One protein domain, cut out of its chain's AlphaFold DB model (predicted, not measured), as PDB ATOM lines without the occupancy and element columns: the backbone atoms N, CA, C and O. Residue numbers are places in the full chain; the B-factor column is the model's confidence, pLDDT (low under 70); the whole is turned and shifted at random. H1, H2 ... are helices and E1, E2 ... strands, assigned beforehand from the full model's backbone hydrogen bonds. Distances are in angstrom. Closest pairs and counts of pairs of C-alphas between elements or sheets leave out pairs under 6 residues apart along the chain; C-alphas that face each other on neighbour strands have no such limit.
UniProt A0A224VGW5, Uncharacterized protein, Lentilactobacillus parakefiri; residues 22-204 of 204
ATOM      1  N   ALA A  22     -33.664 -36.786 -22.973       96.25
ATOM      2  CA  ALA A  22     -32.818 -35.989 -22.082       96.25
ATOM      3  C   ALA A  22     -32.275 -34.698 -22.736       96.25
ATOM      4  O   ALA A  22     -31.061 -34.542 -22.879       96.25
ATOM      5  N   PRO A  23     -33.150 -33.791 -23.219       96.56
ATOM      6  CA  PRO A  23     -32.684 -32.580 -23.870       96.56
ATOM      7  C   PRO A  23     -32.016 -31.627 -22.871       96.56
ATOM      8  O   PRO A  23     -32.575 -31.327 -21.817       96.56
ATOM      9  N   GLY A  24     -30.865 -31.087 -23.259       96.56
ATOM     10  CA  GLY A  24     -30.148 -30.017 -22.577       96.56
ATOM     11  C   GLY A  24     -29.966 -28.797 -23.480       96.56
ATOM     12  O   GLY A  24     -30.126 -28.864 -24.703       96.56
ATOM     13  N   ALA A  25     -29.629 -27.654 -22.881       97.06
ATOM     14  CA  ALA A  25     -29.331 -26.434 -23.622       97.06
ATOM     15  C   ALA A  25     -28.212 -25.629 -22.954       97.06
ATOM     16  O   ALA A  25     -28.207 -25.439 -21.742       97.06
ATOM     17  N   ILE A  26     -27.301 -25.092 -23.762       97.56
ATOM     18  CA  ILE A  26     -26.236 -24.188 -23.316       97.56
ATOM     19  C   ILE A  26     -26.097 -23.024 -24.294       97.56
ATOM     20  O   ILE A  26     -26.250 -23.184 -25.501       97.56
ATOM     21  N   TYR A  27     -25.832 -21.820 -23.792       97.62
ATOM     22  CA  TYR A  27     -25.624 -20.662 -24.657       97.62
ATOM     23  C   TYR A  27     -24.227 -20.692 -25.292       97.62
ATOM     24  O   TYR A  27     -23.229 -20.810 -24.582       97.62
ATOM     25  N   ASP A  28     -24.158 -20.520 -26.613       97.25
ATOM     26  CA  ASP A  28     -22.923 -20.332 -27.374       97.25
ATOM     27  C   ASP A  28     -22.696 -18.834 -27.656       97.25
ATOM     28  O   ASP A  28     -23.364 -18.247 -28.522       97.25
ATOM     29  N   PRO A  29     -21.725 -18.185 -26.986       94.00
ATOM     30  CA  PRO A  29     -21.423 -16.777 -27.223       94.00
ATOM     31  C   PRO A  29     -20.935 -16.477 -28.646       94.00
ATOM     32  O   PRO A  29     -21.152 -15.365 -29.130       94.00
ATOM     33  N   SER A  30     -20.290 -17.436 -29.319       94.38
ATOM     34  CA  SER A  30     -19.724 -17.243 -30.659       94.38
ATOM     35  C   SER A  30     -20.809 -17.135 -31.733       94.38
ATOM     36  O   SER A  30     -20.696 -16.329 -32.658       94.38
ATOM     37  N   LYS A  31     -21.906 -17.881 -31.563       95.94
ATOM     38  CA  LYS A  31     -23.070 -17.877 -32.464       95.94
ATOM     39  C   LYS A  31     -24.214 -16.992 -31.979       95.94
ATOM     40  O   LYS A  31     -25.125 -16.701 -32.755       95.94
ATOM     41  N   LYS A  32     -24.160 -16.539 -30.721       97.44
ATOM     42  CA  LYS A  32     -25.233 -15.790 -30.049       97.44
ATOM     43  C   LYS A  32     -26.568 -16.536 -30.139       97.44
ATOM     44  O   LYS A  32     -27.577 -15.982 -30.579       97.44
ATOM     45  N   ALA A  33     -26.521 -17.819 -29.801       98.38
ATOM     46  CA  ALA A  33     -27.627 -18.763 -29.896       98.38
ATOM     47  C   ALA A  33     -27.478 -19.841 -28.815       98.38
ATOM     48  O   ALA A  33     -26.383 -20.075 -28.306       98.38
ATOM     49  N   TYR A  34     -28.571 -20.507 -28.473       98.44
ATOM     50  CA  TYR A  34     -28.567 -21.690 -27.624       98.44
ATOM     51  C   TYR A  34     -28.258 -22.927 -28.459       98.44
ATOM     52  O   TYR A  34     -28.923 -23.182 -29.462       98.44
ATOM     53  N   PHE A  35     -27.251 -23.679 -28.033       98.56
ATOM     54  CA  PHE A  35     -26.961 -25.032 -28.472       98.56
ATOM     55  C   PHE A  35     -27.858 -25.984 -27.685       98.56
ATOM     56  O   PHE A  35     -27.678 -26.148 -26.478       98.56
ATOM     57  N   VAL A  36     -28.843 -26.569 -28.357       98.50
ATOM     58  CA  VAL A  36     -29.775 -27.540 -27.780       98.50
ATOM     59  C   VAL A  36     -29.370 -28.924 -28.253       98.50
ATOM     60  O   VAL A  36     -29.138 -29.114 -29.446       98.50
ATOM     61  N   PHE A  37     -29.269 -29.874 -27.334       98.50
ATOM     62  CA  PHE A  37     -28.744 -31.211 -27.591       98.50
ATOM     63  C   PHE A  37     -29.539 -32.273 -26.843       98.50
ATOM     64  O   PHE A  37     -30.168 -31.967 -25.838       98.50
ATOM     65  N   TRP A  38     -29.562 -33.497 -27.360       98.50
ATOM     66  CA  TRP A  38     -30.368 -34.604 -26.832       98.50
ATOM     67  C   TRP A  38     -29.873 -35.945 -27.381       98.50
ATOM     68  O   TRP A  38     -29.062 -35.976 -28.306       98.50
ATOM     69  N   SER A  39     -30.405 -37.049 -26.860       98.38
ATOM     70  CA  SER A  39     -30.109 -38.403 -27.336       98.38
ATOM     71  C   SER A  39     -31.162 -38.885 -28.341       98.38
ATOM     72  O   SER A  39     -32.362 -38.849 -28.049       98.38
ATOM     73  N   SER A  40     -30.727 -39.369 -29.505       98.31
ATOM     74  CA  SER A  40     -31.573 -40.008 -30.530       98.31
ATOM     75  C   SER A  40     -30.835 -41.189 -31.164       98.31
ATOM     76  O   SER A  40     -29.602 -41.158 -31.245       98.31
ATOM     77  N   PRO A  41     -31.539 -42.217 -31.664       97.38
ATOM     78  CA  PRO A  41     -30.886 -43.285 -32.397       97.38
ATOM     79  C   PRO A  41     -30.442 -42.779 -33.773       97.38
ATOM     80  O   PRO A  41     -31.151 -42.045 -34.462       97.38
ATOM     81  N   ASN A  42     -29.263 -43.210 -34.194       95.50
ATOM     82  CA  ASN A  42     -28.722 -42.948 -35.512       95.50
ATOM     83  C   ASN A  42     -29.029 -44.141 -36.442       95.50
ATOM     84  O   ASN A  42     -28.570 -45.256 -36.178       95.50
ATOM     85  N   PRO A  43     -29.793 -43.947 -37.539       92.81
ATOM     86  CA  PRO A  43     -30.166 -45.035 -38.445       92.81
ATOM     87  C   PRO A  43     -28.989 -45.715 -39.149       92.81
ATOM     88  O   PRO A  43     -29.124 -46.860 -39.574       92.81
ATOM     89  N   GLN A  44     -27.864 -45.018 -39.318       92.56
ATOM     90  CA  GLN A  44     -26.679 -45.526 -40.004       92.56
ATOM     91  C   GLN A  44     -25.789 -46.358 -39.077       92.56
ATOM     92  O   GLN A  44     -25.240 -47.369 -39.510       92.56
ATOM     93  N   THR A  45     -25.628 -45.939 -37.821       94.56
ATOM     94  CA  THR A  45     -24.756 -46.628 -36.852       94.56
ATOM     95  C   THR A  45     -25.517 -47.609 -35.962       94.56
ATOM     96  O   THR A  45     -24.899 -48.473 -35.342       94.56
ATOM     97  N   HIS A  46     -26.851 -47.514 -35.922       94.44
ATOM     98  CA  HIS A  46     -27.725 -48.262 -35.016       94.44
ATOM     99  C   HIS A  46     -27.368 -48.065 -33.531       94.44
ATOM    100  O   HIS A  46     -27.536 -48.982 -32.725       94.44
ATOM    101  N   LYS A  47     -26.866 -46.875 -33.178       97.12
ATOM    102  CA  LYS A  47     -26.519 -46.459 -31.812       97.12
ATOM    103  C   LYS A  47     -27.331 -45.258 -31.372       97.12
ATOM    104  O   LYS A  47     -27.751 -44.461 -32.208       97.12
ATOM    105  N   MET A  48     -27.518 -45.114 -30.067       98.12
ATOM    106  CA  MET A  48     -27.909 -43.837 -29.486       98.12
ATOM    107  C   MET A  48     -26.711 -42.893 -29.517       98.12
ATOM    108  O   MET A  48     -25.606 -43.245 -29.104       98.12
ATOM    109  N   GLU A  49     -26.938 -41.696 -30.032       98.25
ATOM    110  CA  GLU A  49     -25.923 -40.662 -30.180       98.25
ATOM    111  C   GLU A  49     -26.494 -39.326 -29.720       98.25
ATOM    112  O   GLU A  49     -27.712 -39.159 -29.602       98.25
ATOM    113  N   ILE A  50     -25.616 -38.346 -29.514       98.44
ATOM    114  CA  ILE A  50     -26.047 -36.991 -29.201       98.44
ATOM    115  C   ILE A  50     -26.280 -36.234 -30.493       98.44
ATOM    116  O   ILE A  50     -25.402 -36.152 -31.352       98.44
ATOM    117  N   TRP A  51     -27.467 -35.665 -30.611       98.38
ATOM    118  CA  TRP A  51     -27.922 -34.819 -31.702       98.38
ATOM    119  C   TRP A  51     -28.051 -33.388 -31.190       98.38
ATOM    120  O   TRP A  51     -28.161 -33.167 -29.984       98.38
ATOM    121  N   ARG A  52     -28.002 -32.405 -32.091       98.19
ATOM    122  CA  ARG A  52     -28.123 -30.993 -31.721       98.19
ATOM    123  C   ARG A  52     -28.811 -30.139 -32.772       98.19
ATOM    124  O   ARG A  52     -28.750 -30.425 -33.967       98.19
ATOM    125  N   ALA A  53     -29.346 -29.015 -32.316       98.31
ATOM    126  CA  ALA A  53     -29.824 -27.901 -33.126       98.31
ATOM    127  C   ALA A  53     -29.520 -26.576 -32.408       98.31
ATOM    128  O   ALA A  53     -29.424 -26.533 -31.181       98.31
ATOM    129  N   TYR A  54     -29.364 -25.490 -33.164       98.56
ATOM    130  CA  TYR A  54     -29.274 -24.149 -32.580       98.56
ATOM    131  C   TYR A  54     -30.634 -23.457 -32.616       98.56
ATOM    132  O   TYR A  54     -31.427 -23.672 -33.528       98.56
ATOM    133  N   THR A  55     -30.884 -22.587 -31.645       98.50
ATOM    134  CA  THR A  55     -32.045 -21.690 -31.625       98.50
ATOM    135  C   THR A  55     -31.681 -20.368 -30.959       98.50
ATOM    136  O   THR A  55     -30.749 -20.299 -30.157       98.50
ATOM    137  N   LYS A  56     -32.407 -19.295 -31.270       98.31
ATOM    138  CA  LYS A  56     -32.273 -18.004 -30.572       98.31
ATOM    139  C   LYS A  56     -33.439 -17.704 -29.634       98.31
ATOM    140  O   LYS A  56     -33.309 -16.822 -28.791       98.31
ATOM    141  N   ASP A  57     -34.549 -18.418 -29.781       96.12
ATOM    142  CA  ASP A  57     -35.841 -18.094 -29.167       96.12
ATOM    143  C   ASP A  57     -36.585 -19.323 -28.611       96.12
ATOM    144  O   ASP A  57     -37.654 -19.178 -28.019       96.12
ATOM    145  N   PHE A  58     -36.021 -20.527 -28.768       95.38
ATOM    146  CA  PHE A  58     -36.664 -21.803 -28.441       95.38
ATOM    147  C   PHE A  58     -37.993 -22.030 -29.179       95.38
ATOM    148  O   PHE A  58     -38.847 -22.777 -28.694       95.38
ATOM    149  N   GLU A  59     -38.184 -21.391 -30.330       94.00
ATOM    150  CA  GLU A  59     -39.346 -21.543 -31.216       94.00
ATOM    151  C   GLU A  59     -38.906 -22.001 -32.601       94.00
ATOM    152  O   GLU A  59     -39.463 -22.950 -33.152       94.00
ATOM    153  N   HIS A  60     -37.858 -21.370 -33.123       95.50
ATOM    154  CA  HIS A  60     -37.283 -21.664 -34.423       95.50
ATOM    155  C   HIS A  60     -35.918 -22.311 -34.225       95.50
ATOM    156  O   HIS A  60     -35.038 -21.762 -33.555       95.50
ATOM    157  N   PHE A  61     -35.751 -23.491 -34.810       97.56
ATOM    158  CA  PHE A  61     -34.535 -24.279 -34.702       97.56
ATOM    159  C   PHE A  61     -33.875 -24.413 -36.066       97.56
ATOM    160  O   PHE A  61     -34.542 -24.616 -37.082       97.56
ATOM    161  N   ASP A  62     -32.553 -24.314 -36.066       97.38
ATOM    162  CA  ASP A  62     -31.732 -24.710 -37.199       97.38
ATOM    163  C   ASP A  62     -31.898 -26.215 -37.475       97.38
ATOM    164  O   ASP A  62     -32.308 -26.966 -36.582       97.38
ATOM    165  N   PRO A  63     -31.538 -26.691 -38.684       96.62
ATOM    166  CA  PRO A  63     -31.554 -28.111 -38.984       96.62
ATOM    167  C   PRO A  63     -30.779 -28.931 -37.955       96.62
ATOM    168  O   PRO A  63     -29.650 -28.604 -37.572       96.62
ATOM    169  N   THR A  64     -31.406 -30.022 -37.545       96.81
ATOM    170  CA  THR A  64     -30.841 -30.990 -36.624       96.81
ATOM    171  C   THR A  64     -29.681 -31.751 -37.264       96.81
ATOM    172  O   THR A  64     -29.768 -32.177 -38.417       96.81
ATOM    173  N   VAL A  65     -28.614 -31.975 -36.497       95.88
ATOM    174  CA  VAL A  65     -27.451 -32.772 -36.910       95.88
ATOM    175  C   VAL A  65     -26.964 -33.673 -35.776       95.88
ATOM    176  O   VAL A  65     -27.049 -33.297 -34.605       95.88
ATOM    177  N   THR A  66     -26.397 -34.835 -36.110       96.62
ATOM    178  CA  THR A  66     -25.595 -35.623 -35.162       96.62
ATOM    179  C   THR A  66     -24.410 -34.783 -34.681       96.62
ATOM    180  O   THR A  66     -23.729 -34.135 -35.477       96.62
ATOM    181  N   TYR A  67     -24.173 -34.787 -33.376       97.94
ATOM    182  CA  TYR A  67     -23.162 -33.979 -32.705       97.94
ATOM    183  C   TYR A  67     -22.014 -34.806 -32.132       97.94
ATOM    184  O   TYR A  67     -20.853 -34.466 -32.346       97.94
ATOM    185  N   ALA A  68     -22.319 -35.873 -31.393       97.62
ATOM    186  CA  ALA A  68     -21.302 -36.686 -30.740       97.62
ATOM    187  C   ALA A  68     -21.705 -38.158 -30.685       97.62
ATOM    188  O   ALA A  68     -22.874 -38.491 -30.503       97.62
ATOM    189  N   THR A  69     -20.703 -39.027 -30.789       97.06
ATOM    190  CA  THR A  69     -20.825 -40.481 -30.656       97.06
ATOM    191  C   THR A  69     -19.945 -40.963 -29.507       97.06
ATOM    192  O   THR A  69     -18.968 -40.294 -29.156       97.06
ATOM    193  N   ALA A  70     -20.236 -42.140 -28.952       96.06
ATOM    194  CA  ALA A  70     -19.350 -42.770 -27.975       96.06
ATOM    195  C   ALA A  70     -17.951 -42.998 -28.580       96.06
ATOM    196  O   ALA A  70     -17.817 -43.274 -29.777       96.06
ATOM    197  N   LYS A  71     -16.899 -42.902 -27.754       92.56
ATOM    198  CA  LYS A  71     -15.516 -43.184 -28.192       92.56
ATOM    199  C   LYS A  71     -15.323 -44.654 -28.536       92.56
ATOM    200  O   LYS A  71     -14.628 -44.993 -29.490       92.56
ATOM    201  N   ASN A  72     -15.952 -45.530 -27.759       92.88
ATOM    202  CA  ASN A  72     -16.135 -46.917 -28.134       92.88
ATOM    203  C   ASN A  72     -17.383 -47.018 -29.015       92.88
ATOM    204  O   ASN A  72     -18.500 -46.997 -28.514       92.88
ATOM    205  N   HIS A  73     -17.196 -47.174 -30.324       90.50
ATOM    206  CA  HIS A  73     -18.297 -47.225 -31.293       90.50
ATOM    207  C   HIS A  73     -19.274 -48.401 -31.100       90.50
ATOM    208  O   HIS A  73     -20.319 -48.453 -31.745       90.50
ATOM    209  N   ASN A  74     -18.964 -49.351 -30.212       92.12
ATOM    210  CA  ASN A  74     -19.895 -50.410 -29.832       92.12
ATOM    211  C   ASN A  74     -20.873 -49.988 -28.721       92.12
ATOM    212  O   ASN A  74     -21.799 -50.749 -28.437       92.12
ATOM    213  N   GLN A  75     -20.698 -48.814 -28.118       95.00
ATOM    214  CA  GLN A  75     -21.540 -48.288 -27.045       95.00
ATOM    215  C   GLN A  75     -22.447 -47.162 -27.535       95.00
ATOM    216  O   GLN A  75     -22.177 -46.503 -28.539       95.00
ATOM    217  N   ASP A  76     -23.539 -46.993 -26.806       97.50
ATOM    218  CA  ASP A  76     -24.429 -45.849 -26.912       97.50
ATOM    219  C   ASP A  76     -23.810 -44.639 -26.201       97.50
ATOM    220  O   ASP A  76     -23.003 -44.803 -25.288       97.50
ATOM    221  N   LEU A  77     -24.177 -43.429 -26.625       98.25
ATOM    222  CA  LEU A  77     -23.873 -42.183 -25.924       98.25
ATOM    223  C   LEU A  77     -25.181 -41.450 -25.641       98.25
ATOM    224  O   LEU A  77     -25.828 -40.969 -26.575       98.25
ATOM    225  N   ILE A  78     -25.555 -41.358 -24.367       98.06
ATOM    226  CA  ILE A  78     -26.804 -40.720 -23.935       98.06
ATOM    227  C   ILE A  78     -26.582 -39.728 -22.794       98.06
ATOM    228  O   ILE A  78     -25.464 -39.562 -22.305       98.06
ATOM    229  N   ASP A  79     -27.666 -39.068 -22.386       97.75
ATOM    230  CA  ASP A  79     -27.761 -38.275 -21.160       97.75
ATOM    231  C   ASP A  79     -26.649 -37.235 -21.015       97.75
ATOM    232  O   ASP A  79     -26.020 -37.093 -19.971       97.75
ATOM    233  N   MET A  80     -26.348 -36.527 -22.102       98.31
ATOM    234  CA  MET A  80     -25.327 -35.493 -22.058       98.31
ATOM    235  C   MET A  80     -25.812 -34.298 -21.226       98.31
ATOM    236  O   MET A  80     -26.964 -33.885 -21.333       98.31
ATOM    237  N   THR A  81     -24.899 -33.688 -20.477       98.19
ATOM    238  CA  THR A  81     -25.045 -32.373 -19.837       98.19
ATOM    239  C   THR A  81     -23.825 -31.517 -20.173       98.19
ATOM    240  O   THR A  81     -22.742 -32.044 -20.449       98.19
ATOM    241  N   MET A  82     -23.981 -30.192 -20.186       98.00
ATOM    242  CA  MET A  82     -22.892 -29.258 -20.477       98.00
ATOM    243  C   MET A  82     -22.972 -28.005 -19.617       98.00
ATOM    244  O   MET A  82     -24.031 -27.396 -19.486       98.00
ATOM    245  N   VAL A  83     -21.817 -27.543 -19.146       97.56
ATOM    246  CA  VAL A  83     -21.663 -26.239 -18.495       97.56
ATOM    247  C   VAL A  83     -20.473 -25.485 -19.067       97.56
ATOM    248  O   VAL A  83     -19.550 -26.067 -19.637       97.56
ATOM    249  N   LYS A  84     -20.470 -24.166 -18.882       96.81
ATOM    250  CA  LYS A  84     -19.279 -23.343 -19.089       96.81
ATOM    251  C   LYS A  84     -18.608 -23.093 -17.737       96.81
ATOM    252  O   LYS A  84     -19.205 -22.463 -16.867       96.81
ATOM    253  N   ALA A  85     -17.374 -23.560 -17.580       95.62
ATOM    254  CA  ALA A  85     -16.538 -23.357 -16.402       95.62
ATOM    255  C   ALA A  85     -15.309 -22.518 -16.792       95.62
ATOM    256  O   ALA A  85     -14.390 -22.996 -17.459       95.62
ATOM    257  N   GLY A  86     -15.315 -21.235 -16.418       93.19
ATOM    258  CA  GLY A  86     -14.301 -20.278 -16.872       93.19
ATOM    259  C   GLY A  86     -14.308 -20.129 -18.398       93.19
ATOM    260  O   GLY A  86     -15.349 -19.850 -18.995       93.19
ATOM    261  N   ASP A  87     -13.152 -20.344 -19.025       93.31
ATOM    262  CA  ASP A  87     -12.978 -20.277 -20.484       93.31
ATOM    263  C   ASP A  87     -13.204 -21.620 -21.194       93.31
ATOM    264  O   ASP A  87     -13.015 -21.720 -22.406       93.31
ATOM    265  N   GLN A  88     -13.610 -22.660 -20.461       96.06
ATOM    266  CA  GLN A  88     -13.829 -23.997 -21.006       96.06
ATOM    267  C   GLN A  88     -15.297 -24.398 -20.924       96.06
ATOM    268  O   GLN A  88     -16.026 -24.037 -20.000       96.06
ATOM    269  N   PHE A  89     -15.727 -25.181 -21.901       98.38
ATOM    270  CA  PHE A  89     -16.932 -25.984 -21.817       98.38
ATOM    271  C   PHE A  89     -16.568 -27.335 -21.220       98.38
ATOM    272  O   PHE A  89     -15.572 -27.937 -21.622       98.38
ATOM    273  N   ILE A  90     -17.379 -27.796 -20.279       98.62
ATOM    274  CA  ILE A  90     -17.293 -29.123 -19.681       98.62
ATOM    275  C   ILE A  90     -18.561 -29.873 -20.054       98.62
ATOM    276  O   ILE A  90     -19.648 -29.293 -20.009       98.62
ATOM    277  N   ARG A  91     -18.427 -31.149 -20.402       98.31
ATOM    278  CA  ARG A  91     -19.561 -32.048 -20.594       98.31
ATOM    279  C   ARG A  91     -19.373 -33.340 -19.821       98.31
ATOM    280  O   ARG A  91     -18.240 -33.777 -19.622       98.31
ATOM    281  N   ALA A  92     -20.491 -33.939 -19.448       98.38
ATOM    282  CA  ALA A  92     -20.573 -35.318 -18.996       98.38
ATOM    283  C   ALA A  92     -21.710 -36.022 -19.743       98.38
ATOM    284  O   ALA A  92     -22.603 -35.356 -20.262       98.38
ATOM    285  N   SER A  93     -21.649 -37.344 -19.845       98.00
ATOM    286  CA  SER A  93     -22.618 -38.182 -20.571       98.00
ATOM    287  C   SER A  93     -22.563 -39.614 -20.043       98.00
ATOM    288  O   SER A  93     -21.694 -39.907 -19.228       98.00
ATOM    289  N   LEU A  94     -23.426 -40.510 -20.521       97.12
ATOM    290  CA  LEU A  94     -23.328 -41.950 -20.278       97.12
ATOM    291  C   LEU A  94     -22.845 -42.678 -21.538       97.12
ATOM    292  O   LEU A  94     -23.493 -42.595 -22.581       97.12
ATOM    293  N   ASP A  95     -21.742 -43.418 -21.423       95.81
ATOM    294  CA  ASP A  95     -21.223 -44.326 -22.462       95.81
ATOM    295  C   ASP A  95     -20.951 -45.750 -21.942       95.81
ATOM    296  O   ASP A  95     -20.098 -46.471 -22.451       95.81
ATOM    297  N   GLY A  96     -21.654 -46.156 -20.880       93.62
ATOM    298  CA  GLY A  96     -21.307 -47.300 -20.022       93.62
ATOM    299  C   GLY A  96     -20.368 -46.913 -18.871       93.62
ATOM    300  O   GLY A  96     -20.210 -47.669 -17.910       93.62
ATOM    301  N   THR A  97     -19.782 -45.718 -18.948       95.50
ATOM    302  CA  THR A  97     -19.225 -44.957 -17.825       95.50
ATOM    303  C   THR A  97     -19.775 -43.527 -17.843       95.50
ATOM    304  O   THR A  97     -20.564 -43.189 -18.724       95.50
ATOM    305  N   ILE A  98     -19.367 -42.674 -16.895       97.44
ATOM    306  CA  ILE A  98     -19.655 -41.232 -16.925       97.44
ATOM    307  C   ILE A  98     -18.363 -40.463 -17.235       97.44
ATOM    308  O   ILE A  98     -17.683 -40.017 -16.301       97.44
ATOM    309  N   PRO A  99     -17.960 -40.338 -18.516       97.44
ATOM    310  CA  PRO A  99     -16.816 -39.524 -18.894       97.44
ATOM    311  C   PRO A  99     -17.106 -38.042 -18.661       97.44
ATOM    312  O   PRO A  99     -18.186 -37.545 -18.963       97.44
ATOM    313  N   ILE A 100     -16.091 -37.331 -18.190       98.50
ATOM    314  CA  ILE A 100     -16.028 -35.878 -18.115       98.50
ATOM    315  C   ILE A 100     -15.025 -35.424 -19.167       98.50
ATOM    316  O   ILE A 100     -13.894 -35.922 -19.246       98.50
ATOM    317  N   GLU A 101     -15.434 -34.477 -19.996       98.50
ATOM    318  CA  GLU A 101     -14.620 -33.962 -21.088       98.50
ATOM    319  C   GLU A 101     -14.648 -32.443 -21.117       98.50
ATOM    320  O   GLU A 101     -15.608 -31.814 -20.667       98.50
ATOM    321  N   LYS A 102     -13.599 -31.847 -21.685       98.50
ATOM    322  CA  LYS A 102     -13.473 -30.396 -21.802       98.50
ATOM    323  C   LYS A 102     -13.140 -29.946 -23.215       98.50
ATOM    324  O   LYS A 102     -12.432 -30.639 -23.941       98.50
ATOM    325  N   SER A 103     -13.607 -28.761 -23.582       98.25
ATOM    326  CA  SER A 103     -13.249 -28.103 -24.836       98.25
ATOM    327  C   SER A 103     -13.228 -26.584 -24.687       98.25
ATOM    328  O   SER A 103     -13.889 -26.022 -23.819       98.25
ATOM    329  N   ALA A 104     -12.492 -25.895 -25.557       96.81
ATOM    330  CA  ALA A 104     -12.545 -24.435 -25.662       96.81
ATOM    331  C   ALA A 104     -13.808 -23.938 -26.400       96.81
ATOM    332  O   ALA A 104     -14.148 -22.758 -26.325       96.81
ATOM    333  N   SER A 105     -14.510 -24.818 -27.122       96.62
ATOM    334  CA  SER A 105     -15.694 -24.475 -27.916       96.62
ATOM    335  C   SER A 105     -16.623 -25.673 -28.083       96.62
ATOM    336  O   SER A 105     -16.148 -26.796 -28.199       96.62
ATOM    337  N   LEU A 106     -17.929 -25.435 -28.214       97.25
ATOM    338  CA  LEU A 106     -18.912 -26.507 -28.421       97.25
ATOM    339  C   LEU A 106     -18.676 -27.301 -29.719       97.25
ATOM    340  O   LEU A 106     -18.775 -28.518 -29.710       97.25
ATOM    341  N   ASP A 107     -18.273 -26.639 -30.807       92.56
ATOM    342  CA  ASP A 107     -17.939 -27.297 -32.085       92.56
ATOM    343  C   ASP A 107     -16.458 -27.776 -32.145       92.56
ATOM    344  O   ASP A 107     -15.932 -28.055 -33.224       92.56
ATOM    345  N   GLY A 108     -15.745 -27.805 -31.011       92.56
ATOM    346  CA  GLY A 108     -14.312 -28.114 -30.941       92.56
ATOM    347  C   GLY A 108     -13.988 -29.579 -30.644       92.56
ATOM    348  O   GLY A 108     -14.864 -30.428 -30.496       92.56
ATOM    349  N   ASN A 109     -12.691 -29.865 -30.502       95.50
ATOM    350  CA  ASN A 109     -12.234 -31.156 -29.992       95.50
ATOM    351  C   ASN A 109     -12.485 -31.243 -28.485       95.50
ATOM    352  O   ASN A 109     -12.222 -30.284 -27.755       95.50
ATOM    353  N   TRP A 110     -12.971 -32.397 -28.037       97.75
ATOM    354  CA  TRP A 110     -13.246 -32.680 -26.633       97.75
ATOM    355  C   TRP A 110     -12.156 -33.579 -26.053       97.75
ATOM    356  O   TRP A 110     -11.974 -34.723 -26.479       97.75
ATOM    357  N   ASP A 111     -11.432 -33.051 -25.072       97.75
ATOM    358  CA  ASP A 111     -10.380 -33.768 -24.368       97.75
ATOM    359  C   ASP A 111     -10.964 -34.517 -23.175       97.75
ATOM    360  O   ASP A 111     -11.692 -33.947 -22.361       97.75
ATOM    361  N   HIS A 112     -10.586 -35.787 -23.024       97.69
ATOM    362  CA  HIS A 112     -10.952 -36.557 -21.842       97.69
ATOM    363  C   HIS A 112     -10.270 -35.989 -20.590       97.69
ATOM    364  O   HIS A 112      -9.047 -35.779 -20.562       97.69
ATOM    365  N   VAL A 113     -11.059 -35.761 -19.544       97.94
ATOM    366  CA  VAL A 113     -10.567 -35.397 -18.215       97.94
ATOM    367  C   VAL A 113     -10.399 -36.662 -17.383       97.94
ATOM    368  O   VAL A 113      -9.262 -37.044 -17.112       97.94
ATOM    369  N   ALA A 114     -11.514 -37.296 -17.031       97.25
ATOM    370  CA  ALA A 114     -11.616 -38.520 -16.242       97.25
ATOM    371  C   ALA A 114     -12.991 -39.160 -16.500       97.25
ATOM    372  O   ALA A 114     -13.874 -38.494 -17.039       97.25
ATOM    373  N   ALA A 115     -13.204 -40.409 -16.097       96.75
ATOM    374  CA  ALA A 115     -14.546 -40.941 -15.866       96.75
ATOM    375  C   ALA A 115     -14.815 -41.022 -14.360       96.75
ATOM    376  O   ALA A 115     -13.893 -41.280 -13.585       96.75
ATOM    377  N   LEU A 116     -16.067 -40.849 -13.920       96.94
ATOM    378  CA  LEU A 116     -16.412 -40.970 -12.493       96.94
ATOM    379  C   LEU A 116     -15.986 -42.315 -11.886       96.94
ATOM    380  O   LEU A 116     -15.565 -42.384 -10.731       96.94
ATOM    381  N   GLN A 117     -16.060 -43.373 -12.689       95.38
ATOM    382  CA  GLN A 117     -15.657 -44.733 -12.348       95.38
ATOM    383  C   GLN A 117     -14.152 -44.842 -12.027       95.38
ATOM    384  O   GLN A 117     -13.760 -45.727 -11.267       95.38
ATOM    385  N   ASP A 118     -13.322 -43.919 -12.524       94.94
ATOM    386  CA  ASP A 118     -11.871 -43.897 -12.297       94.94
ATOM    387  C   ASP A 118     -11.467 -43.065 -11.065       94.94
ATOM    388  O   ASP A 118     -10.318 -43.110 -10.624       94.94
ATOM    389  N   LEU A 119     -12.403 -42.320 -10.467       96.19
ATOM    390  CA  LEU A 119     -12.135 -41.383  -9.368       96.19
ATOM    391  C   LEU A 119     -12.235 -42.016  -7.972       96.19
ATOM    392  O   LEU A 119     -12.260 -41.310  -6.970       96.19
ATOM    393  N   ASN A 120     -12.286 -43.350  -7.878       94.44
ATOM    394  CA  ASN A 120     -12.359 -44.088  -6.607       94.44
ATOM    395  C   ASN A 120     -13.529 -43.649  -5.692       94.44
ATOM    396  O   ASN A 120     -13.443 -43.716  -4.467       94.44
ATOM    397  N   LEU A 121     -14.649 -43.233  -6.290       94.12
ATOM    398  CA  LEU A 121     -15.848 -42.744  -5.591       94.12
ATOM    399  C   LEU A 121     -16.813 -43.869  -5.173       94.12
ATOM    400  O   LEU A 121     -17.914 -43.611  -4.697       94.12
ATOM    401  N   GLY A 122     -16.436 -45.132  -5.390       91.44
ATOM    402  CA  GLY A 122     -17.305 -46.289  -5.150       91.44
ATOM    403  C   GLY A 122     -18.365 -46.529  -6.233       91.44
ATOM    404  O   GLY A 122     -19.135 -47.481  -6.116       91.44
ATOM    405  N   ILE A 123     -18.374 -45.722  -7.296       92.19
ATOM    406  CA  ILE A 123     -19.224 -45.892  -8.482       92.19
ATOM    407  C   ILE A 123     -18.579 -46.948  -9.380       92.19
ATOM    408  O   ILE A 123     -17.397 -46.846  -9.713       92.19
ATOM    409  N   LYS A 124     -19.328 -47.989  -9.749       82.75
ATOM    410  CA  LYS A 124     -18.802 -49.116 -10.531       82.75
ATOM    411  C   LYS A 124     -19.661 -49.370 -11.754       82.75
ATOM    412  O   LYS A 124     -20.876 -49.463 -11.622       82.75
ATOM    413  N   GLY A 125     -19.006 -49.556 -12.899       79.69
ATOM    414  CA  GLY A 125     -19.669 -49.873 -14.162       79.69
ATOM    415  C   GLY A 125     -20.835 -48.930 -14.460       79.69
ATOM    416  O   GLY A 125     -20.752 -47.728 -14.194       79.69
ATOM    417  N   ASP A 126     -21.915 -49.525 -14.947       83.62
ATOM    418  CA  ASP A 126     -23.151 -48.860 -15.349       83.62
ATOM    419  C   ASP A 126     -24.211 -48.953 -14.237       83.62
ATOM    420  O   ASP A 126     -25.211 -49.654 -14.346       83.62
ATOM    421  N   THR A 127     -23.914 -48.346 -13.085       90.31
ATOM    422  CA  THR A 127     -24.831 -48.299 -11.922       90.31
ATOM    423  C   THR A 127     -25.488 -46.933 -11.740       90.31
ATOM    424  O   THR A 127     -26.322 -46.756 -10.844       90.31
ATOM    425  N   VAL A 128     -25.088 -45.961 -12.562       95.00
ATOM    426  CA  VAL A 128     -25.563 -44.581 -12.536       95.00
ATOM    427  C   VAL A 128     -25.703 -44.037 -13.959       95.00
ATOM    428  O   VAL A 128     -24.915 -44.400 -14.827       95.00
ATOM    429  N   GLU A 129     -26.661 -43.142 -14.174       95.50
ATOM    430  CA  GLU A 129     -26.937 -42.476 -15.457       95.50
ATOM    431  C   GLU A 129     -27.281 -40.994 -15.236       95.50
ATOM    432  O   GLU A 129     -27.105 -40.479 -14.127       95.50
ATOM    433  N   GLY A 130     -27.761 -40.291 -16.265       96.06
ATOM    434  CA  GLY A 130     -28.324 -38.949 -16.108       96.06
ATOM    435  C   GLY A 130     -27.416 -37.924 -15.422       96.06
ATOM    436  O   GLY A 130     -27.865 -37.332 -14.430       96.06
ATOM    437  N   PRO A 131     -26.153 -37.731 -15.866       97.12
ATOM    438  CA  PRO A 131     -25.291 -36.724 -15.277       97.12
ATOM    439  C   PRO A 131     -25.893 -35.323 -15.432       97.12
ATOM    440  O   PRO A 131     -26.325 -34.949 -16.515       97.12
ATOM    441  N   GLU A 132     -25.848 -34.521 -14.369       96.69
ATOM    442  CA  GLU A 132     -26.226 -33.105 -14.394       96.69
ATOM    443  C   GLU A 132     -25.208 -32.274 -13.608       96.69
ATOM    444  O   GLU A 132     -24.922 -32.567 -12.445       96.69
ATOM    445  N   ILE A 133     -24.641 -31.238 -14.236       96.88
ATOM    446  CA  ILE A 133     -23.602 -30.403 -13.618       96.88
ATOM    447  C   ILE A 133     -24.194 -29.067 -13.176       96.88
ATOM    448  O   ILE A 133     -24.744 -28.320 -13.983       96.88
ATOM    449  N   VAL A 134     -23.979 -28.705 -11.912       95.31
ATOM    450  CA  VAL A 134     -24.363 -27.396 -11.373       95.31
ATOM    451  C   VAL A 134     -23.262 -26.741 -10.559       95.31
ATOM    452  O   VAL A 134     -22.407 -27.403  -9.976       95.31
ATOM    453  N   TRP A 135     -23.317 -25.413 -10.479       95.12
ATOM    454  CA  TRP A 135     -22.498 -24.629  -9.562       95.12
ATOM    455  C   TRP A 135     -23.263 -24.354  -8.264       95.12
ATOM    456  O   TRP A 135     -24.318 -23.715  -8.281       95.12
ATOM    457  N   LEU A 136     -22.711 -24.798  -7.137       93.38
ATOM    458  CA  LEU A 136     -23.211 -24.519  -5.793       93.38
ATOM    459  C   LEU A 136     -22.516 -23.262  -5.262       93.38
ATOM    460  O   LEU A 136     -21.392 -23.309  -4.755       93.38
ATOM    461  N   ALA A 137     -23.165 -22.109  -5.438       90.50
ATOM    462  CA  ALA A 137     -22.568 -20.803  -5.154       90.50
ATOM    463  C   ALA A 137     -22.241 -20.577  -3.668       90.50
ATOM    464  O   ALA A 137     -21.263 -19.898  -3.357       90.50
ATOM    465  N   ASP A 138     -23.034 -21.152  -2.769       88.88
ATOM    466  CA  ASP A 138     -22.854 -21.112  -1.317       88.88
ATOM    467  C   ASP A 138     -21.644 -21.935  -0.849       88.88
ATOM    468  O   ASP A 138     -20.949 -21.538   0.086       88.88
ATOM    469  N   GLN A 139     -21.364 -23.048  -1.526       92.06
ATOM    470  CA  GLN A 139     -20.235 -23.933  -1.229       92.06
ATOM    471  C   GLN A 139     -18.980 -23.611  -2.047       92.06
ATOM    472  O   GLN A 139     -17.909 -24.134  -1.747       92.06
ATOM    473  N   GLN A 140     -19.109 -22.774  -3.081       94.81
ATOM    474  CA  GLN A 140     -18.074 -22.514  -4.085       94.81
ATOM    475  C   GLN A 140     -17.520 -23.805  -4.711       94.81
ATOM    476  O   GLN A 140     -16.311 -23.958  -4.902       94.81
ATOM    477  N   LYS A 141     -18.418 -24.744  -5.020       96.44
ATOM    478  CA  LYS A 141     -18.097 -26.042  -5.623       96.44
ATOM    479  C   LYS A 141     -19.000 -26.324  -6.813       96.44
ATOM    480  O   LYS A 141     -20.146 -25.885  -6.867       96.44
ATOM    481  N   TRP A 142     -18.492 -27.116  -7.743       97.62
ATOM    482  CA  TRP A 142     -19.314 -27.826  -8.708       97.62
ATOM    483  C   TRP A 142     -19.910 -29.069  -8.055       97.62
ATOM    484  O   TRP A 142     -19.251 -29.727  -7.250       97.62
ATOM    485  N   CYS A 143     -21.135 -29.397  -8.440       96.56
ATOM    486  CA  CYS A 143     -21.768 -30.670  -8.149       96.56
ATOM    487  C   CYS A 143     -22.145 -31.346  -9.464       96.56
ATOM    488  O   CYS A 143     -22.900 -30.782 -10.255       96.56
ATOM    489  N   LEU A 144     -21.611 -32.543  -9.688       97.12
ATOM    490  CA  LEU A 144     -22.042 -33.459 -10.731       97.12
ATOM    491  C   LEU A 144     -22.980 -34.478 -10.083       97.12
ATOM    492  O   LEU A 144     -22.548 -35.353  -9.333       97.12
ATOM    493  N   TYR A 145     -24.272 -34.326 -10.332       95.88
ATOM    494  CA  TYR A 145     -25.278 -35.294  -9.925       95.88
ATOM    495  C   TYR A 145     -25.316 -36.444 -10.918       95.88
ATOM    496  O   TYR A 145     -25.221 -36.204 -12.115       95.88
ATOM    497  N   VAL A 146     -25.503 -37.670 -10.435       95.50
ATOM    498  CA  VAL A 146     -25.812 -38.839 -11.274       95.50
ATOM    499  C   VAL A 146     -26.962 -39.627 -10.665       95.50
ATOM    500  O   VAL A 146     -27.051 -39.756  -9.446       95.50
ATOM    501  N   ASP A 147     -27.880 -40.117 -11.484       94.12
ATOM    502  CA  ASP A 147     -29.032 -40.895 -11.041       94.12
ATOM    503  C   ASP A 147     -28.627 -42.344 -10.766       94.12
ATOM    504  O   ASP A 147     -28.198 -43.059 -11.669       94.12
ATOM    505  N   GLN A 148     -28.791 -42.804  -9.525       92.62
ATOM    506  CA  GLN A 148     -28.542 -44.190  -9.135       92.62
ATOM    507  C   GLN A 148     -29.693 -45.114  -9.561       92.62
ATOM    508  O   GLN A 148     -30.398 -45.687  -8.718       92.62
ATOM    509  N   PHE A 149     -29.892 -45.254 -10.872       88.25
ATOM    510  CA  PHE A 149     -31.027 -45.974 -11.443       88.25
ATOM    511  C   PHE A 149     -31.089 -47.444 -11.029       88.25
ATOM    512  O   PHE A 149     -32.174 -47.948 -10.734       88.25
ATOM    513  N   ASP A 150     -29.930 -48.095 -10.926       87.25
ATOM    514  CA  ASP A 150     -29.806 -49.528 -10.651       87.25
ATOM    515  C   ASP A 150     -30.351 -49.918  -9.263       87.25
ATOM    516  O   ASP A 150     -30.968 -50.966  -9.084       87.25
ATOM    517  N   ASN A 151     -30.196 -49.037  -8.268       85.75
ATOM    518  CA  ASN A 151     -30.665 -49.277  -6.898       85.75
ATOM    519  C   ASN A 151     -31.803 -48.345  -6.453       85.75
ATOM    520  O   ASN A 151     -32.264 -48.429  -5.309       85.75
ATOM    521  N   GLY A 152     -32.271 -47.467  -7.345       86.62
ATOM    522  CA  GLY A 152     -33.407 -46.581  -7.124       86.62
ATOM    523  C   GLY A 152     -33.251 -45.695  -5.889       86.62
ATOM    524  O   GLY A 152     -34.216 -45.536  -5.133       86.62
ATOM    525  N   ARG A 153     -32.046 -45.175  -5.628       88.38
ATOM    526  CA  ARG A 153     -31.757 -44.279  -4.487       88.38
ATOM    527  C   ARG A 153     -31.912 -42.794  -4.820       88.38
ATOM    528  O   ARG A 153     -31.878 -41.982  -3.902       88.38
ATOM    529  N   GLY A 154     -32.189 -42.467  -6.080       91.25
ATOM    530  CA  GLY A 154     -32.229 -41.093  -6.565       91.25
ATOM    531  C   GLY A 154     -30.836 -40.614  -6.945       91.25
ATOM    532  O   GLY A 154     -29.956 -41.417  -7.254       91.25
ATOM    533  N   TYR A 155     -30.643 -39.304  -6.921       92.88
ATOM    534  CA  TYR A 155     -29.360 -38.701  -7.239       92.88
ATOM    535  C   TYR A 155     -28.241 -39.036  -6.235       92.88
ATOM    536  O   TYR A 155     -28.455 -39.129  -5.030       92.88
ATOM    537  N   LEU A 156     -27.020 -39.139  -6.751       93.88
ATOM    538  CA  LEU A 156     -25.760 -39.142  -6.016       93.88
ATOM    539  C   LEU A 156     -25.031 -37.823  -6.314       93.88
ATOM    540  O   LEU A 156     -24.616 -37.626  -7.458       93.88
ATOM    541  N   PRO A 157     -24.870 -36.912  -5.339       95.12
ATOM    542  CA  PRO A 157     -24.121 -35.678  -5.541       95.12
ATOM    543  C   PRO A 157     -22.619 -35.943  -5.436       95.12
ATOM    544  O   PRO A 157     -22.147 -36.514  -4.448       95.12
ATOM    545  N   ILE A 158     -21.857 -35.487  -6.426       97.19
ATOM    546  CA  ILE A 158     -20.396 -35.585  -6.443       97.19
ATOM    547  C   ILE A 158     -19.828 -34.175  -6.539       97.19
ATOM    548  O   ILE A 158     -20.077 -33.459  -7.506       97.19
ATOM    549  N   LEU A 159     -19.068 -33.771  -5.529       97.62
ATOM    550  CA  LEU A 159     -18.553 -32.419  -5.384       97.62
ATOM    551  C   LEU A 159     -17.100 -32.325  -5.843       97.62
ATOM    552  O   LEU A 159     -16.290 -33.213  -5.576       97.62
ATOM    553  N   THR A 160     -16.759 -31.204  -6.473       98.19
ATOM    554  CA  THR A 160     -15.375 -30.810  -6.756       98.19
ATOM    555  C   THR A 160     -15.250 -29.292  -6.830       98.19
ATOM    556  O   THR A 160     -16.212 -28.584  -7.124       98.19
ATOM    557  N   THR A 161     -14.057 -28.757  -6.595       97.38
ATOM    558  CA  THR A 161     -13.744 -27.353  -6.911       97.38
ATOM    559  C   THR A 161     -13.254 -27.173  -8.349       97.38
ATOM    560  O   THR A 161     -13.250 -26.048  -8.845       97.38
ATOM    561  N   ASP A 162     -12.855 -28.253  -9.029       97.19
ATOM    562  CA  ASP A 162     -12.278 -28.220 -10.374       97.19
ATOM    563  C   ASP A 162     -12.746 -29.421 -11.212       97.19
ATOM    564  O   ASP A 162     -12.205 -30.522 -11.121       97.19
ATOM    565  N   LEU A 163     -13.711 -29.174 -12.105       97.94
ATOM    566  CA  LEU A 163     -14.223 -30.166 -13.061       97.94
ATOM    567  C   LEU A 163     -13.157 -30.701 -14.032       97.94
ATOM    568  O   LEU A 163     -13.407 -31.667 -14.749       97.94
ATOM    569  N   THR A 164     -11.987 -30.064 -14.103       96.88
ATOM    570  CA  THR A 164     -10.871 -30.485 -14.951       96.88
ATOM    571  C   THR A 164      -9.828 -31.316 -14.205       96.88
ATOM    572  O   THR A 164      -8.864 -31.773 -14.833       96.88
ATOM    573  N   SER A 165     -10.015 -31.545 -12.899       97.12
ATOM    574  CA  SER A 165      -9.089 -32.343 -12.110       97.12
ATOM    575  C   SER A 165      -9.167 -33.825 -12.468       97.12
ATOM    576  O   SER A 165     -10.236 -34.427 -12.556       97.12
ATOM    577  N   ARG A 166      -7.985 -34.428 -12.612       97.12
ATOM    578  CA  ARG A 166      -7.797 -35.874 -12.794       97.12
ATOM    579  C   ARG A 166      -7.414 -36.592 -11.502       97.12
ATOM    580  O   ARG A 166      -7.169 -37.793 -11.525       97.12
ATOM    581  N   ASN A 167      -7.265 -35.858 -10.403       97.44
ATOM    582  CA  ASN A 167      -6.835 -36.402  -9.126       97.44
ATOM    583  C   ASN A 167      -8.067 -36.839  -8.316       97.44
ATOM    584  O   ASN A 167      -8.857 -35.974  -7.946       97.44
ATOM    585  N   PRO A 168      -8.218 -38.133  -7.970       97.12
ATOM    586  CA  PRO A 168      -9.330 -38.619  -7.150       97.12
ATOM    587  C   PRO A 168      -9.535 -37.860  -5.833       97.12
ATOM    588  O   PRO A 168     -10.656 -37.780  -5.349       97.12
ATOM    589  N   ALA A 169      -8.476 -37.282  -5.252       97.25
ATOM    590  CA  ALA A 169      -8.575 -36.528  -4.001       97.25
ATOM    591  C   ALA A 169      -9.304 -35.175  -4.131       97.25
ATOM    592  O   ALA A 169      -9.664 -34.592  -3.110       97.25
ATOM    593  N   ASP A 170      -9.529 -34.687  -5.354       97.81
ATOM    594  CA  ASP A 170     -10.240 -33.426  -5.616       97.81
ATOM    595  C   ASP A 170     -11.754 -33.635  -5.797       97.81
ATOM    596  O   ASP A 170     -12.489 -32.686  -6.093       97.81
ATOM    597  N   TRP A 171     -12.217 -34.876  -5.639       98.12
ATOM    598  CA  TRP A 171     -13.602 -35.289  -5.810       98.12
ATOM    599  C   TRP A 171     -14.100 -35.980  -4.547       98.12
ATOM    600  O   TRP A 171     -13.409 -36.805  -3.950       98.12
ATOM    601  N   GLU A 172     -15.327 -35.677  -4.147       96.56
ATOM    602  CA  GLU A 172     -15.966 -36.334  -3.012       96.56
ATOM    603  C   GLU A 172     -17.437 -36.612  -3.300       96.56
ATOM    604  O   GLU A 172     -18.134 -35.803  -3.906       96.56
ATOM    605  N   VAL A 173     -17.931 -37.754  -2.835       95.50
ATOM    606  CA  VAL A 173     -19.373 -37.989  -2.754       95.50
ATOM    607  C   VAL A 173     -19.904 -37.161  -1.586       95.50
ATOM    608  O   VAL A 173     -19.410 -37.296  -0.462       95.50
ATOM    609  N   ALA A 174     -20.892 -36.299  -1.835       91.44
ATOM    610  CA  ALA A 174     -21.529 -35.542  -0.765       91.44
ATOM    611  C   ALA A 174     -22.209 -36.492   0.233       91.44
ATOM    612  O   ALA A 174     -22.590 -37.617  -0.100       91.44
ATOM    613  N   ARG A 175     -22.383 -36.041   1.481       82.06
ATOM    614  CA  ARG A 175     -23.216 -36.790   2.435       82.06
ATOM    615  C   ARG A 175     -24.629 -36.930   1.873       82.06
ATOM    616  O   ARG A 175     -25.071 -36.062   1.136       82.06
ATOM    617  N   GLU A 176     -25.300 -38.028   2.224       67.00
ATOM    618  CA  GLU A 176     -26.640 -38.319   1.711       67.00
ATOM    619  C   GLU A 176     -27.586 -37.133   1.915       67.00
ATOM    620  O   GLU A 176     -27.896 -36.759   3.048       67.00
ATOM    621  N   ASP A 177     -28.041 -36.576   0.796       69.88
ATOM    622  CA  ASP A 177     -29.099 -35.582   0.753       69.88
ATOM    623  C   ASP A 177     -30.457 -36.293   0.659       69.88
ATOM    624  O   ASP A 177     -30.628 -37.273  -0.072       69.88
ATOM    625  N   ASP A 178     -31.456 -35.792   1.389       77.81
ATOM    626  CA  ASP A 178     -32.826 -36.292   1.282       77.81
ATOM    627  C   ASP A 178     -33.480 -35.756  -0.003       77.81
ATOM    628  O   ASP A 178     -33.979 -34.627  -0.073       77.81
ATOM    629  N   PHE A 179     -33.515 -36.588  -1.045       82.50
ATOM    630  CA  PHE A 179     -34.217 -36.285  -2.297       82.50
ATOM    631  C   PHE A 179     -35.747 -36.419  -2.199       82.50
ATOM    632  O   PHE A 179     -36.452 -36.315  -3.212       82.50
ATOM    633  N   GLY A 180     -36.271 -36.585  -0.986       81.62
ATOM    634  CA  GLY A 180     -37.675 -36.769  -0.671       81.62
ATOM    635  C   GLY A 180     -38.174 -38.162  -1.040       81.62
ATOM    636  O   GLY A 180     -37.476 -38.980  -1.637       81.62
ATOM    637  N   GLN A 181     -39.451 -38.419  -0.751       83.50
ATOM    638  CA  GLN A 181     -40.088 -39.715  -1.026       83.50
ATOM    639  C   GLN A 181     -40.051 -40.117  -2.508       83.50
ATOM    640  O   GLN A 181     -40.020 -41.304  -2.822       83.50
ATOM    641  N   LEU A 182     -40.038 -39.131  -3.411       82.75
ATOM    642  CA  LEU A 182     -39.954 -39.359  -4.854       82.75
ATOM    643  C   LEU A 182     -38.550 -39.750  -5.320       82.75
ATOM    644  O   LEU A 182     -38.411 -40.161  -6.468       82.75
ATOM    645  N   LYS A 183     -37.537 -39.612  -4.451       87.50
ATOM    646  CA  LYS A 183     -36.129 -39.880  -4.745       87.50
ATOM    647  C   LYS A 183     -35.720 -39.262  -6.077       87.50
ATOM    648  O   LYS A 183     -35.423 -39.999  -7.005       87.50
ATOM    649  N   LYS A 184     -35.800 -37.928  -6.178       88.94
ATOM    650  CA  LYS A 184     -35.541 -37.149  -7.408       88.94
ATOM    651  C   LYS A 184     -34.408 -37.762  -8.249       88.94
ATOM    652  O   LYS A 184     -33.361 -38.119  -7.710       88.94
ATOM    653  N   ARG A 185     -34.680 -37.878  -9.549       90.50
ATOM    654  CA  ARG A 185     -33.896 -38.584 -10.576       90.50
ATOM    655  C   ARG A 185     -33.671 -37.665 -11.774       90.50
ATOM    656  O   ARG A 185     -34.084 -36.506 -11.707       90.50
ATOM    657  N   HIS A 186     -33.073 -38.198 -12.841       91.62
ATOM    658  CA  HIS A 186     -32.672 -37.460 -14.039       91.62
ATOM    659  C   HIS A 186     -33.672 -36.355 -14.451       91.62
ATOM    660  O   HIS A 186     -34.837 -36.604 -14.768       91.62
ATOM    661  N   GLY A 187     -33.191 -35.115 -14.415       90.12
ATOM    662  CA  GLY A 187     -33.877 -33.876 -14.742       90.12
ATOM    663  C   GLY A 187     -32.893 -32.705 -14.680       90.12
ATOM    664  O   GLY A 187     -31.684 -32.904 -14.740       90.12
ATOM    665  N   SER A 188     -33.413 -31.486 -14.536       86.75
ATOM    666  CA  SER A 188     -32.598 -30.266 -14.463       86.75
ATOM    667  C   SER A 188     -32.678 -29.613 -13.091       86.75
ATOM    668  O   SER A 188     -33.713 -29.660 -12.418       86.75
ATOM    669  N   ILE A 189     -31.597 -28.946 -12.700       87.69
ATOM    670  CA  ILE A 189     -31.492 -28.251 -11.417       87.69
ATOM    671  C   ILE A 189     -31.378 -26.749 -11.672       87.69
ATOM    672  O   ILE A 189     -30.527 -26.285 -12.426       87.69
ATOM    673  N   MET A 190     -32.246 -25.976 -11.024       85.81
ATOM    674  CA  MET A 190     -32.289 -24.524 -11.160       85.81
ATOM    675  C   MET A 190     -31.906 -23.866  -9.841       85.81
ATOM    676  O   MET A 190     -32.514 -24.136  -8.805       85.81
ATOM    677  N   ALA A 191     -30.914 -22.979  -9.890       85.38
ATOM    678  CA  ALA A 191     -30.607 -22.111  -8.764       85.38
ATOM    679  C   ALA A 191     -31.750 -21.111  -8.564       85.38
ATOM    680  O   ALA A 191     -32.211 -20.484  -9.518       85.38
ATOM    681  N   LEU A 192     -32.181 -20.958  -7.316       88.06
ATOM    682  CA  LEU A 192     -33.203 -19.997  -6.923       88.06
ATOM    683  C   LEU A 192     -32.578 -18.949  -6.014       88.06
ATOM    684  O   LEU A 192     -31.788 -19.266  -5.123       88.06
ATOM    685  N   THR A 193     -32.974 -17.696  -6.197       88.31
ATOM    686  CA  THR A 193     -32.760 -16.678  -5.169       88.31
ATOM    687  C   THR A 193     -33.623 -16.977  -3.939       88.31
ATOM    688  O   THR A 193     -34.658 -17.641  -4.032       88.31
ATOM    689  N   THR A 194     -33.250 -16.433  -2.776       89.94
ATOM    690  CA  THR A 194     -34.065 -16.548  -1.552       89.94
ATOM    691  C   THR A 194     -35.497 -16.065  -1.773       89.94
ATOM    692  O   THR A 194     -36.435 -16.669  -1.259       89.94
ATOM    693  N   GLN A 195     -35.672 -14.999  -2.562       92.00
ATOM    694  CA  GLN A 195     -36.994 -14.473  -2.883       92.00
ATOM    695  C   GLN A 195     -37.787 -15.441  -3.768       92.00
ATOM    696  O   GLN A 195     -38.931 -15.736  -3.449       92.00
ATOM    697  N   GLU A 196     -37.188 -15.992  -4.829       91.94
ATOM    698  CA  GLU A 196     -37.871 -16.969  -5.692       91.94
ATOM    699  C   GLU A 196     -38.264 -18.238  -4.935       91.94
ATOM    700  O   GLU A 196     -39.349 -18.773  -5.158       91.94
ATOM    701  N   TYR A 197     -37.409 -18.703  -4.022       91.06
ATOM    702  CA  TYR A 197     -37.740 -19.816  -3.141       91.06
ATOM    703  C   TYR A 197     -38.932 -19.482  -2.232       91.06
ATOM    704  O   TYR A 197     -39.878 -20.266  -2.160       91.06
ATOM    705  N   ALA A 198     -38.914 -18.320  -1.571       92.88
ATOM    706  CA  ALA A 198     -40.011 -17.882  -0.708       92.88
ATOM    707  C   ALA A 198     -41.331 -17.751  -1.483       92.88
ATOM    708  O   ALA A 198     -42.374 -18.197  -1.006       92.88
ATOM    709  N   ASP A 199     -41.280 -17.206  -2.698       92.75
ATOM    710  CA  ASP A 199     -42.442 -17.057  -3.568       92.75
ATOM    711  C   ASP A 199     -43.015 -18.417  -4.016       92.75
ATOM    712  O   ASP A 199     -44.235 -18.582  -4.086       92.75
ATOM    713  N   LEU A 200     -42.157 -19.405  -4.307       90.00
ATOM    714  CA  LEU A 200     -42.580 -20.772  -4.630       90.00
ATOM    715  C   LEU A 200     -43.218 -21.461  -3.418       90.00
ATOM    716  O   LEU A 200     -44.298 -22.030  -3.553       90.00
ATOM    717  N   ALA A 201     -42.584 -21.368  -2.247       89.75
ATOM    718  CA  ALA A 201     -43.063 -21.979  -1.006       89.75
ATOM    719  C   ALA A 201     -44.365 -21.349  -0.480       89.75
ATOM    720  O   ALA A 201     -45.142 -22.006   0.199       89.75
ATOM    721  N   ALA A 202     -44.624 -20.072  -0.775       92.50
ATOM    722  CA  ALA A 202     -45.892 -19.431  -0.428       92.50
ATOM    723  C   ALA A 202     -47.050 -19.864  -1.346       92.50
ATOM    724  O   ALA A 202     -48.216 -19.716  -0.977       92.50
ATOM    725  N   LYS A 203     -46.743 -20.347  -2.557       89.25
ATOM    726  CA  LYS A 203     -47.734 -20.701  -3.579       89.25
ATOM    727  C   LYS A 203     -48.147 -22.177  -3.549       89.25
ATOM    728  O   LYS A 203     -49.294 -22.465  -3.899       89.25
ATOM    729  N   TYR A 204     -47.230 -23.078  -3.204       83.31
ATOM    730  CA  TYR A 204     -47.400 -24.537  -3.235       83.31
ATOM    731  C   TYR A 204     -47.217 -25.143  -1.847       83.31
ATOM    732  O   TYR A 204     -47.934 -26.125  -1.557       83.31
TER     733      TYR A 204
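Overview. This is residues 22 to 204 of the 204 residues of an uncharacterized protein of Lentilactobacillus parakefiri (UniProt A0A224VGW5). Three small twisted sheets of four strands each follow one another along the chain and across the domain: E5 to E8 in the middle, E9 to E12 face to face with it as a sandwich, and the curled sheet E1 to E4 packed on its other side at E5. After E12 a long tail runs to the one helix, H1, and residues 193 to 199 stick out. The printed part has 183 residues, with twelve named strands and then H1; under half are in named elements, which are mostly strand. Each sheet is antiparallel, in chain order. The whole is compact, with a radius of gyration of the C-alphas of 16.8 A and spans of 45 by 38 by 32 A.

Arrangement. E1, residues 22 to 28, E2, residues 33 to 42, E3, residues 47 to 55, and E4, residues 65 to 68, form a meander, each strand the antiparallel neighbour of the one before. N 26 and O 35 are 2.9 A apart, N 36 and O 53 2.9 A, and N 52 and O 65 2.8 A, within hydrogen-bond range. E2 bends by 65 degrees at residue 39. E5, residues 78 to 85, E6, residues 88 to 94, E7, residues 99 to 103, and E8, residues 111 to 115, form the second meander, with N 83 and O 90 at 2.9 A, N 91 and O 101 at 2.9 A, and N 100 and O 114 at 2.8 A. The closest C-alphas of E2 and E5 are Ser 39 and Ile 78, 5.3 A apart; those of E1 and E5 are Ala 22 and Asp 79, 5.6 A. E9, residues 129 to 136, E10, residues 141 to 147, E11, residues 155 to 160, and E12, residues 171 to 173, form the third meander, with N 134 and O 143 at 2.9 A, N 144 and O 158 at 2.8 A, and N 159 and O 172 at 2.8 A. The second and third sheets are a sandwich, two sheets face to face, their strands at 24 degrees; Asp 79 and Gly 130 are the closest C-alphas of E5 and E9, 5.1 A apart. H1, residues 194 to 203, is not on any of the three sheets, and in it every O i to N i+4 pair is within hydrogen-bond range.

Along the chain. E1 begins at C-alpha 22, (-32.818, -35.989, -22.082). From first to last C-alpha E3 measures 25.4 A, E2 24.9 A, E5 21.5 A and E9 20.7 A. H1 ends at C-alpha 203, (-47.734, -20.701, -3.579), 14.4 A from its first C-alpha.

Size, cuts and confidence. The two C-alphas farthest apart, Gln 44 and Ala 202, are 51.2 A apart. The printed part has no cut. The links E8 to E9 and E12 to H1 are long. Mean pLDDT of the printed part is 94.1; residues 176 to 177 are under 70.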